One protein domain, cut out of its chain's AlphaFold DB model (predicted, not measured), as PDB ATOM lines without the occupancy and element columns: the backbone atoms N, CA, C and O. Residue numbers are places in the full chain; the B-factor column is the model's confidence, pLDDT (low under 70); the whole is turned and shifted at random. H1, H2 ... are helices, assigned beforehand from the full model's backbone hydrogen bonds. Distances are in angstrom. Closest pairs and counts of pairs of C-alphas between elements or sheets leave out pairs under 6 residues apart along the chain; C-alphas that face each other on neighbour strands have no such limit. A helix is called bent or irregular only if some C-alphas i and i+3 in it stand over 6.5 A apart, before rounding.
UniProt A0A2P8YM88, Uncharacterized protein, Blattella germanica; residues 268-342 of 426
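This is residues 268 to 342 of the 426 residues of an uncharacterized protein of Blattella germanica (UniProt A0A2P8YM88). A small group of helices is gathered round H2, which runs through the middle, with H1 at its first end and the short helices H3 and H5 at its last end. The long helix H4 is bent into an L beside H2: its first arm, H4a, crosses H2, and its second arm, H4b, turns off along another side, while residues 278 to 283 and 326 to 331 stick out as loops, residues 326 to 328 being part of H4. The printed part has 75 residues with five named helices, H1 to H5 in order, and no named strand; the class is all helix. It is compact, with a radius of gyration of the C-alphas of 12.4 A, and spans 32 by 30 by 22 A.

H1, residues 268 to 275, begins at C-alpha 268 (93.689, 58.632, -29.435) and is 10.4 A long. H2, residues 285 to 297, is 18.2 A long, and H3 is residues 303 to 306. H4, residues 308 to 328, was assigned as one helix by its hydrogen bonds but is bent, with C-alphas 316 and 319 7.0 A apart. Its arms are H4a, residues 308 to 316, 13.1 A long, and H4b, residues 319 to 328, 15.4 A long, ending at C-alpha 328 (69.512, 63.906, -43.775). H5, residues 335 to 338, ends at C-alpha 338 (77.501, 44.632, -50.664); it is neither bent nor irregular, but only just: C-alphas 335 and 338 are 6.3 A apart.

H1 and H2 only just touch, with 3 pairs of C-alphas within 8 A, the closest being Leu 275 and Lys 285 at 6.3 A; they run opposite ways at a steep tilt of 50 degrees. H1 touches H4a, closest at the C-alphas of Glu 273 and Leu 310, 5.5 A, the same way at a shallow tilt of 34 degrees, only just short of steep. H2 and H4a are close but not clearly touching, with the C-alphas of Leu 289 and Phe 314 7.2 A apart, at a steep tilt of 64 degrees. H4a and H4b are only just about perpendicular, at 72 degrees, and H4b is near H2. H2 and H3 only just touch, with 3 pairs within 8 A, and only at the corner, closest at the C-alphas of Phe 296 and Phe 303, 5.9 A. H2 and H5 are close but not clearly touching, 7.4 A between the C-alphas of Ser 297 and Lys 335. In H1 and H2 every O i to N i+4 pair is within hydrogen-bond range; in H4a 4 of 5 are, and in H4b 2 of 6, beside 2 of 7 O i to N i+3 pairs, while H3 and H5, with 4 residues each, are too short for any O i to N i+4 pair.

The two C-alphas farthest apart are those of Ser 283 and Ala 342, at 35.5 A. The printed part has no cut and no long link. The mean pLDDT of the printed part is 70.5, and residues 280 to 281 and 318 to 342 are under 70.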
ATOM      1  N   LEU A 268      94.938  57.848 -29.372       90.81
ATOM      2  CA  LEU A 268      93.689  58.632 -29.435       90.81
ATOM      3  C   LEU A 268      92.508  57.798 -29.957       90.81
ATOM      4  O   LEU A 268      91.381  57.953 -29.495       90.81
ATOM      5  N   TRP A 269      92.767  56.833 -30.844       90.56
ATOM      6  CA  TRP A 269      91.749  55.866 -31.272       90.56
ATOM      7  C   TRP A 269      91.241  54.976 -30.128       90.56
ATOM      8  O   TRP A 269      90.068  54.613 -30.119       90.56
ATOM      9  N   ASN A 270      92.091  54.659 -29.146       86.75
ATOM     10  CA  ASN A 270      91.674  53.897 -27.966       86.75
ATOM     11  C   ASN A 270      90.797  54.757 -27.048       86.75
ATOM     12  O   ASN A 270      89.861  54.246 -26.444       86.75
ATOM     13  N   GLN A 271      91.061  56.064 -26.983       87.00
ATOM     14  CA  GLN A 271      90.232  57.003 -26.225       87.00
ATOM     15  C   GLN A 271      88.846  57.158 -26.846       87.00
ATOM     16  O   GLN A 271      87.843  57.083 -26.145       87.00
ATOM     17  N   LEU A 272      88.769  57.226 -28.177       89.25
ATOM     18  CA  LEU A 272      87.497  57.113 -28.892       89.25
ATOM     19  C   LEU A 272      86.760  55.809 -28.564       89.25
ATOM     20  O   LEU A 272      85.539  55.810 -28.446       89.25
ATOM     21  N   GLU A 273      87.487  54.701 -28.407       87.62
ATOM     22  CA  GLU A 273      86.901  53.409 -28.048       87.62
ATOM     23  C   GLU A 273      86.252  53.412 -26.650       87.62
ATOM     24  O   GLU A 273      85.203  52.783 -26.453       87.62
ATOM     25  N   LEU A 274      86.863  54.107 -25.688       86.88
ATOM     26  CA  LEU A 274      86.303  54.318 -24.349       86.88
ATOM     27  C   LEU A 274      85.091  55.253 -24.416       86.88
ATOM     28  O   LEU A 274      84.007  54.865 -23.985       86.88
ATOM     29  N   LEU A 275      85.234  56.387 -25.097       87.56
ATOM     30  CA  LEU A 275      84.201  57.412 -25.248       87.56
ATOM     31  C   LEU A 275      82.909  56.879 -25.895       87.56
ATOM     32  O   LEU A 275      81.807  57.231 -25.484       87.56
ATOM     33  N   ILE A 276      82.983  55.985 -26.888       87.12
ATOM     34  CA  ILE A 276      81.762  55.373 -27.460       87.12
ATOM     35  C   ILE A 276      81.137  54.294 -26.562       87.12
ATOM     36  O   ILE A 276      80.007  53.864 -26.817       87.12
ATOM     37  N   SER A 277      81.882  53.811 -25.566       85.19
ATOM     38  CA  SER A 277      81.419  52.815 -24.592       85.19
ATOM     39  C   SER A 277      80.722  53.461 -23.389       85.19
ATOM     40  O   SER A 277      79.990  52.777 -22.679       85.19
ATOM     41  N   GLU A 278      80.924  54.762 -23.182       81.44
ATOM     42  CA  GLU A 278      80.295  55.570 -22.139       81.44
ATOM     43  C   GLU A 278      78.780  55.777 -22.351       81.44
ATOM     44  O   GLU A 278      78.258  55.570 -23.459       81.44
ATOM     45  N   PRO A 279      78.037  56.160 -21.291       73.50
ATOM     46  CA  PRO A 279      76.593  56.387 -21.362       73.50
ATOM     47  C   PRO A 279      76.194  57.470 -22.383       73.50
ATOM     48  O   PRO A 279      76.977  58.335 -22.764       73.50
ATOM     49  N   ASP A 280      74.935  57.432 -22.836       65.75
ATOM     50  CA  ASP A 280      74.421  58.281 -23.930       65.75
ATOM     51  C   ASP A 280      74.413  59.790 -23.644       65.75
ATOM     52  O   ASP A 280      74.297  60.586 -24.574       65.75
ATOM     53  N   SER A 281      74.564  60.197 -22.383       62.50
ATOM     54  CA  SER A 281      74.622  61.603 -21.974       62.50
ATOM     55  C   SER A 281      75.934  62.307 -22.336       62.50
ATOM     56  O   SER A 281      76.004  63.528 -22.213       62.50
ATOM     57  N   HIS A 282      76.964  61.580 -22.783       74.31
ATOM     58  CA  HIS A 282      78.255  62.174 -23.123       74.31
ATOM     59  C   HIS A 282      78.152  63.003 -24.415       74.31
ATOM     60  O   HIS A 282      77.992  62.465 -25.517       74.31
ATOM     61  N   SER A 283      78.239  64.333 -24.310       80.69
ATOM     62  CA  SER A 283      77.972  65.245 -25.440       80.69
ATOM     63  C   SER A 283      78.915  65.040 -26.639       80.69
ATOM     64  O   SER A 283      78.523  65.276 -27.785       80.69
ATOM     65  N   LYS A 284      80.122  64.507 -26.408       83.69
ATOM     66  CA  LYS A 284      81.128  64.217 -27.447       83.69
ATOM     67  C   LYS A 284      80.912  62.860 -28.147       83.69
ATOM     68  O   LYS A 284      81.538  62.593 -29.174       83.69
ATOM     69  N   LYS A 285      79.977  62.020 -27.676       85.62
ATOM     70  CA  LYS A 285      79.688  60.689 -28.248       85.62
ATOM     71  C   LYS A 285      79.137  60.738 -29.667       85.62
ATOM     72  O   LYS A 285      79.592  59.999 -30.538       85.62
ATOM     73  N   LYS A 286      78.165  61.614 -29.930       84.19
ATOM     74  CA  LYS A 286      77.576  61.753 -31.271       84.19
ATOM     75  C   LYS A 286      78.618  62.216 -32.309       84.19
ATOM     76  O   LYS A 286      78.727  61.545 -33.334       84.19
ATOM     77  N   PRO A 287      79.411  63.278 -32.068       87.06
ATOM     78  CA  PRO A 287      80.525  63.650 -32.946       87.06
ATOM     79  C   PRO A 287      81.545  62.522 -33.176       87.06
ATOM     80  O   PRO A 287      81.921  62.267 -34.319       87.06
ATOM     81  N   ALA A 288      81.916  61.777 -32.129       89.69
ATOM     82  CA  ALA A 288      82.807  60.622 -32.246       89.69
ATOM     83  C   ALA A 288      82.246  59.531 -33.173       89.69
ATOM     84  O   ALA A 288      82.955  59.003 -34.029       89.69
ATOM     85  N   LEU A 289      80.956  59.211 -33.045       88.75
ATOM     86  CA  LEU A 289      80.285  58.241 -33.912       88.75
ATOM     87  C   LEU A 289      80.226  58.714 -35.372       88.75
ATOM     88  O   LEU A 289      80.388  57.897 -36.277       88.75
ATOM     89  N   ILE A 290      80.039  60.018 -35.610       87.25
ATOM     90  CA  ILE A 290      80.070  60.605 -36.959       87.25
ATOM     91  C   ILE A 290      81.466  60.454 -37.575       87.25
ATOM     92  O   ILE A 290      81.576  59.948 -38.691       87.25
ATOM     93  N   LEU A 291      82.526  60.804 -36.838       91.50
ATOM     94  CA  LEU A 291      83.909  60.604 -37.281       91.50
ATOM     95  C   LEU A 291      84.161  59.147 -37.679       91.50
ATOM     96  O   LEU A 291      84.644  58.874 -38.776       91.50
ATOM     97  N   LEU A 292      83.803  58.197 -36.811       90.94
ATOM     98  CA  LEU A 292      83.999  56.774 -37.085       90.94
ATOM     99  C   LEU A 292      83.227  56.316 -38.325       90.94
ATOM    100  O   LEU A 292      83.764  55.550 -39.123       90.94
ATOM    101  N   ALA A 293      82.000  56.804 -38.521       87.75
ATOM    102  CA  ALA A 293      81.227  56.505 -39.720       87.75
ATOM    103  C   ALA A 293      81.961  56.956 -40.993       87.75
ATOM    104  O   ALA A 293      82.043  56.177 -41.945       87.75
ATOM    105  N   HIS A 294      82.549  58.157 -41.002       86.94
ATOM    106  CA  HIS A 294      83.382  58.627 -42.115       86.94
ATOM    107  C   HIS A 294      84.609  57.728 -42.310       86.94
ATOM    108  O   HIS A 294      84.750  57.106 -43.361       86.94
ATOM    109  N   MET A 295      85.395  57.514 -41.255       90.62
ATOM    110  CA  MET A 295      86.621  56.706 -41.304       90.62
ATOM    111  C   MET A 295      86.391  55.270 -41.804       90.62
ATOM    112  O   MET A 295      87.220  54.719 -42.528       90.62
ATOM    113  N   PHE A 296      85.274  54.634 -41.430       88.81
ATOM    114  CA  PHE A 296      84.922  53.287 -41.900       88.81
ATOM    115  C   PHE A 296      84.292  53.265 -43.301       88.81
ATOM    116  O   PHE A 296      84.327  52.226 -43.962       88.81
ATOM    117  N   SER A 297      83.687  54.369 -43.749       84.88
ATOM    118  CA  SER A 297      83.009  54.456 -45.053       84.88
ATOM    119  C   SER A 297      83.893  54.985 -46.181       84.88
ATOM    120  O   SER A 297      83.519  54.847 -47.350       84.88
ATOM    121  N   ASP A 298      85.067  55.526 -45.853       84.00
ATOM    122  CA  ASP A 298      85.995  56.081 -46.827       84.00
ATOM    123  C   ASP A 298      86.448  55.072 -47.886       84.00
ATOM    124  O   ASP A 298      86.648  53.872 -47.654       84.00
ATOM    125  N   LYS A 299      86.614  55.588 -49.107       76.25
ATOM    126  CA  LYS A 299      87.020  54.788 -50.265       76.25
ATOM    127  C   LYS A 299      88.415  54.224 -50.004       76.25
ATOM    128  O   LYS A 299      89.362  54.980 -49.833       76.25
ATOM    129  N   ASN A 300      88.533  52.899 -50.041       78.56
ATOM    130  CA  ASN A 300      89.766  52.154 -49.754       78.56
ATOM    131  C   ASN A 300      90.228  52.218 -48.289       78.56
ATOM    132  O   ASN A 300      91.390  51.939 -48.005       78.56
ATOM    133  N   SER A 301      89.333  52.548 -47.356       82.88
ATOM    134  CA  SER A 301      89.662  52.495 -45.937       82.88
ATOM    135  C   SER A 301      89.931  51.060 -45.475       82.88
ATOM    136  O   SER A 301      89.073  50.181 -45.569       82.88
ATOM    137  N   ASP A 302      91.118  50.837 -44.912       86.06
ATOM    138  CA  ASP A 302      91.457  49.632 -44.147       86.06
ATOM    139  C   ASP A 302      91.261  49.847 -42.632       86.06
ATOM    140  O   ASP A 302      91.709  49.046 -41.805       86.06
ATOM    141  N   PHE A 303      90.567  50.923 -42.241       87.69
ATOM    142  CA  PHE A 303      90.420  51.331 -40.845       87.69
ATOM    143  C   PHE A 303      89.735  50.251 -39.990       87.69
ATOM    144  O   PHE A 303      90.205  49.943 -38.895       87.69
ATOM    145  N   ALA A 304      88.712  49.573 -40.526       87.19
ATOM    146  CA  ALA A 304      88.054  48.435 -39.867       87.19
ATOM    147  C   ALA A 304      88.981  47.225 -39.672       87.19
ATOM    148  O   ALA A 304      88.873  46.512 -38.673       87.19
ATOM    149  N   LYS A 305      89.919  46.997 -40.602       88.19
ATOM    150  CA  LYS A 305      90.903  45.912 -40.484       88.19
ATOM    151  C   LYS A 305      91.940  46.230 -39.410       88.19
ATOM    152  O   LYS A 305      92.327  45.323 -38.675       88.19
ATOM    153  N   LYS A 306      92.360  47.499 -39.316       88.12
ATOM    154  CA  LYS A 306      93.370  47.980 -38.365       88.12
ATOM    155  C   LYS A 306      92.829  48.098 -36.937       88.12
ATOM    156  O   LYS A 306      93.494  47.664 -36.004       88.12
ATOM    157  N   TYR A 307      91.617  48.624 -36.766       88.88
ATOM    158  CA  TYR A 307      90.998  48.874 -35.459       88.88
ATOM    159  C   TYR A 307      89.743  48.014 -35.263       88.88
ATOM    160  O   TYR A 307      88.627  48.517 -35.133       88.88
ATOM    161  N   ARG A 308      89.923  46.685 -35.240       88.81
ATOM    162  CA  ARG A 308      88.811  45.719 -35.148       88.81
ATOM    163  C   ARG A 308      87.939  45.915 -33.905       88.81
ATOM    164  O   ARG A 308      86.719  45.862 -34.015       88.81
ATOM    165  N   CYS A 309      88.537  46.152 -32.737       88.50
ATOM    166  CA  CYS A 309      87.791  46.357 -31.488       88.50
ATOM    167  C   CYS A 309      86.866  47.581 -31.576       88.50
ATOM    168  O   CYS A 309      85.665  47.475 -31.321       88.50
ATOM    169  N   LEU A 310      87.412  48.707 -32.041       89.56
ATOM    170  CA  LEU A 310      86.675  49.942 -32.298       89.56
ATOM    171  C   LEU A 310      85.539  49.733 -33.310       89.56
ATOM    172  O   LEU A 310      84.421  50.197 -33.089       89.56
ATOM    173  N   TRP A 311      85.789  48.965 -34.375       88.94
ATOM    174  CA  TRP A 311      84.772  48.600 -35.364       88.94
ATOM    175  C   TRP A 311      83.609  47.802 -34.764       88.94
ATOM    176  O   TRP A 311      82.446  48.151 -34.975       88.94
ATOM    177  N   PHE A 312      83.895  46.760 -33.979       87.56
ATOM    178  CA  PHE A 312      82.853  45.956 -33.332       87.56
ATOM    179  C   PHE A 312      81.999  46.775 -32.362       87.56
ATOM    180  O   PHE A 312      80.784  46.582 -32.302       87.56
ATOM    181  N   LYS A 313      82.612  47.708 -31.625       87.44
ATOM    182  CA  LYS A 313      81.880  48.631 -30.753       87.44
ATOM    183  C   LYS A 313      81.028  49.611 -31.556       87.44
ATOM    184  O   LYS A 313      79.854  49.770 -31.237       87.44
ATOM    185  N   PHE A 314      81.560  50.182 -32.637       86.75
ATOM    186  CA  PHE A 314      80.808  51.064 -33.533       86.75
ATOM    187  C   PHE A 314      79.567  50.381 -34.137       86.75
ATOM    188  O   PHE A 314      78.489  50.975 -34.139       86.75
ATOM    189  N   LYS A 315      79.666  49.111 -34.570       83.25
ATOM    190  CA  LYS A 315      78.519  48.365 -35.134       83.25
ATOM    191  C   LYS A 315      77.302  48.314 -34.204       83.25
ATOM    192  O   LYS A 315      76.176  48.342 -34.696       83.25
ATOM    193  N   LYS A 316      77.501  48.282 -32.881       81.56
ATOM    194  CA  LYS A 316      76.396  48.274 -31.902       81.56
ATOM    195  C   LYS A 316      75.537  49.542 -31.975       81.56
ATOM    196  O   LYS A 316      74.345  49.489 -31.705       81.56
ATOM    197  N   TRP A 317      76.134  50.654 -32.397       72.38
ATOM    198  CA  TRP A 317      75.486  51.958 -32.546       72.38
ATOM    199  C   TRP A 317      74.989  52.231 -33.974       72.38
ATOM    200  O   TRP A 317      74.249  53.185 -34.204       72.38
ATOM    201  N   TYR A 318      75.346  51.383 -34.944       54.69
ATOM    202  CA  TYR A 318      75.034  51.578 -36.364       54.69
ATOM    203  C   TYR A 318      73.524  51.545 -36.669       54.69
ATOM    204  O   TYR A 318      73.049  52.293 -37.525       54.69
ATOM    205  N   VAL A 319      72.746  50.732 -35.945       54.22
ATOM    206  CA  VAL A 319      71.289  50.605 -36.150       54.22
ATOM    207  C   VAL A 319      70.524  51.892 -35.758       54.22
ATOM    208  O   VAL A 319      69.720  52.363 -36.560       54.22
ATOM    209  N   PRO A 320      70.803  52.545 -34.611       52.00
ATOM    210  CA  PRO A 320      70.253  53.874 -34.307       52.00
ATOM    211  C   PRO A 320      70.712  55.002 -35.251       52.00
ATOM    212  O   PRO A 320      69.918  55.871 -35.609       52.00
ATOM    213  N   ILE A 321      71.986  55.004 -35.668       50.72
ATOM    214  CA  ILE A 321      72.561  56.087 -36.492       50.72
ATOM    215  C   ILE A 321      72.014  56.049 -37.920       50.72
ATOM    216  O   ILE A 321      71.701  57.097 -38.480       50.72
ATOM    217  N   THR A 322      71.857  54.857 -38.507       50.28
ATOM    218  CA  THR A 322      71.314  54.700 -39.867       50.28
ATOM    219  C   THR A 322      69.897  55.251 -40.000       50.28
ATOM    220  O   THR A 322      69.615  55.875 -41.016       50.28
ATOM    221  N   LEU A 323      69.036  55.136 -38.980       43.47
ATOM    222  CA  LEU A 323      67.690  55.729 -39.017       43.47
ATOM    223  C   LEU A 323      67.724  57.272 -39.040       43.47
ATOM    224  O   LEU A 323      66.907  57.899 -39.711       43.47
ATOM    225  N   PHE A 324      68.686  57.882 -38.340       42.62
ATOM    226  CA  PHE A 324      68.852  59.340 -38.262       42.62
ATOM    227  C   PHE A 324      69.559  59.915 -39.507       42.62
ATOM    228  O   PHE A 324      69.152  60.949 -40.034       42.62
ATOM    229  N   TYR A 325      70.578  59.221 -40.027       44.25
ATOM    230  CA  TYR A 325      71.344  59.640 -41.210       44.25
ATOM    231  C   TYR A 325      70.574  59.440 -42.529       44.25
ATOM    232  O   TYR A 325      70.726  60.253 -43.443       44.25
ATOM    233  N   TRP A 326      69.693  58.430 -42.617       43.50
ATOM    234  CA  TRP A 326      68.818  58.205 -43.783       43.50
ATOM    235  C   TRP A 326      67.894  59.396 -44.089       43.50
ATOM    236  O   TRP A 326      67.530  59.593 -45.248       43.50
ATOM    237  N   ILE A 327      67.525  60.193 -43.079       41.62
ATOM    238  CA  ILE A 327      66.644  61.361 -43.246       41.62
ATOM    239  C   ILE A 327      67.422  62.593 -43.746       41.62
ATOM    240  O   ILE A 327      66.831  63.445 -44.407       41.62
ATOM    241  N   GLN A 328      68.732  62.694 -43.483       37.06
ATOM    242  CA  GLN A 328      69.512  63.906 -43.775       37.06
ATOM    243  C   GLN A 328      70.508  63.785 -44.938       37.06
ATOM    244  O   GLN A 328      70.737  64.792 -45.598       37.06
ATOM    245  N   ASN A 329      71.084  62.612 -45.240       38.72
ATOM    246  CA  ASN A 329      72.149  62.499 -46.251       38.72
ATOM    247  C   ASN A 329      72.104  61.164 -47.024       38.72
ATOM    248  O   ASN A 329      72.675  60.161 -46.606       38.72
ATOM    249  N   ILE A 330      71.464  61.164 -48.200       39.59
ATOM    250  CA  ILE A 330      71.292  59.990 -49.091       39.59
ATOM    251  C   ILE A 330      72.595  59.577 -49.826       39.59
ATOM    252  O   ILE A 330      72.657  58.520 -50.448       39.59
ATOM    253  N   SER A 331      73.667  60.365 -49.752       39.75
ATOM    254  CA  SER A 331      74.863  60.216 -50.600       39.75
ATOM    255  C   SER A 331      76.004  59.355 -50.032       39.75
ATOM    256  O   SER A 331      76.936  59.049 -50.776       39.75
ATOM    257  N   TYR A 332      75.949  58.923 -48.767       41.53
ATOM    258  CA  TYR A 332      77.075  58.258 -48.092       41.53
ATOM    259  C   TYR A 332      76.708  56.857 -47.591       41.53
ATOM    260  O   TYR A 332      76.501  56.627 -46.404       41.53
ATOM    261  N   TRP A 333      76.626  55.904 -48.519       42.03
ATOM    262  CA  TRP A 333      76.586  54.478 -48.186       42.03
ATOM    263  C   TRP A 333      77.996  53.874 -48.277       42.03
ATOM    264  O   TRP A 333      78.665  54.059 -49.301       42.03
ATOM    265  N   PRO A 334      78.454  53.097 -47.278       39.75
ATOM    266  CA  PRO A 334      79.686  52.327 -47.399       39.75
ATOM    267  C   PRO A 334      79.511  51.242 -48.473       39.75
ATOM    268  O   PRO A 334      78.689  50.336 -48.329       39.75
ATOM    269  N   LYS A 335      80.322  51.277 -49.537       41.03
ATOM    270  CA  LYS A 335      80.357  50.217 -50.570       41.03
ATOM    271  C   LYS A 335      80.851  48.860 -50.043       41.03
ATOM    272  O   LYS A 335      80.694  47.855 -50.727       41.03
ATOM    273  N   TYR A 336      81.411  48.820 -48.835       35.28
ATOM    274  CA  TYR A 336      81.947  47.601 -48.225       35.28
ATOM    275  C   TYR A 336      80.875  46.575 -47.821       35.28
ATOM    276  O   TYR A 336      81.191  45.401 -47.670       35.28
ATOM    277  N   TYR A 337      79.603  46.973 -47.708       37.09
ATOM    278  CA  TYR A 337      78.534  46.082 -47.237       37.09
ATOM    279  C   TYR A 337      77.775  45.325 -48.332       37.09
ATOM    280  O   TYR A 337      76.866  44.570 -48.016       37.09
ATOM    281  N   VAL A 338      78.147  45.444 -49.610       38.94
ATOM    282  CA  VAL A 338      77.501  44.632 -50.664       38.94
ATOM    283  C   VAL A 338      78.034  43.188 -50.689       38.94
ATOM    284  O   VAL A 338      77.379  42.314 -51.242       38.94
ATOM    285  N   TYR A 339      79.171  42.900 -50.042       31.70
ATOM    286  CA  TYR A 339      79.818  41.583 -50.122       31.70
ATOM    287  C   TYR A 339      79.791  40.737 -48.836       31.70
ATOM    288  O   TYR A 339      80.087  39.552 -48.913       31.70
ATOM    289  N   GLU A 340      79.395  41.288 -47.681       29.45
ATOM    290  CA  GLU A 340      79.390  40.562 -46.388       29.45
ATOM    291  C   GLU A 340      77.989  40.391 -45.756       29.45
ATOM    292  O   GLU A 340      77.873  39.919 -44.629       29.45
ATOM    293  N   ILE A 341      76.901  40.733 -46.461       36.41
ATOM    294  CA  ILE A 341      75.514  40.503 -45.992       36.41
ATOM    295  C   ILE A 341      75.011  39.139 -46.492       36.41
ATOM    296  O   ILE A 341      74.016  39.038 -47.207       36.41
ATOM    297  N   ALA A 342      75.732  38.081 -46.134       31.03
ATOM    298  CA  ALA A 342      75.332  36.696 -46.384       31.03
ATOM    299  C   ALA A 342      75.183  35.901 -45.078       31.03
ATOM    300  O   ALA A 342      75.396  34.697 -45.077       31.03
TER     301      ALA A 342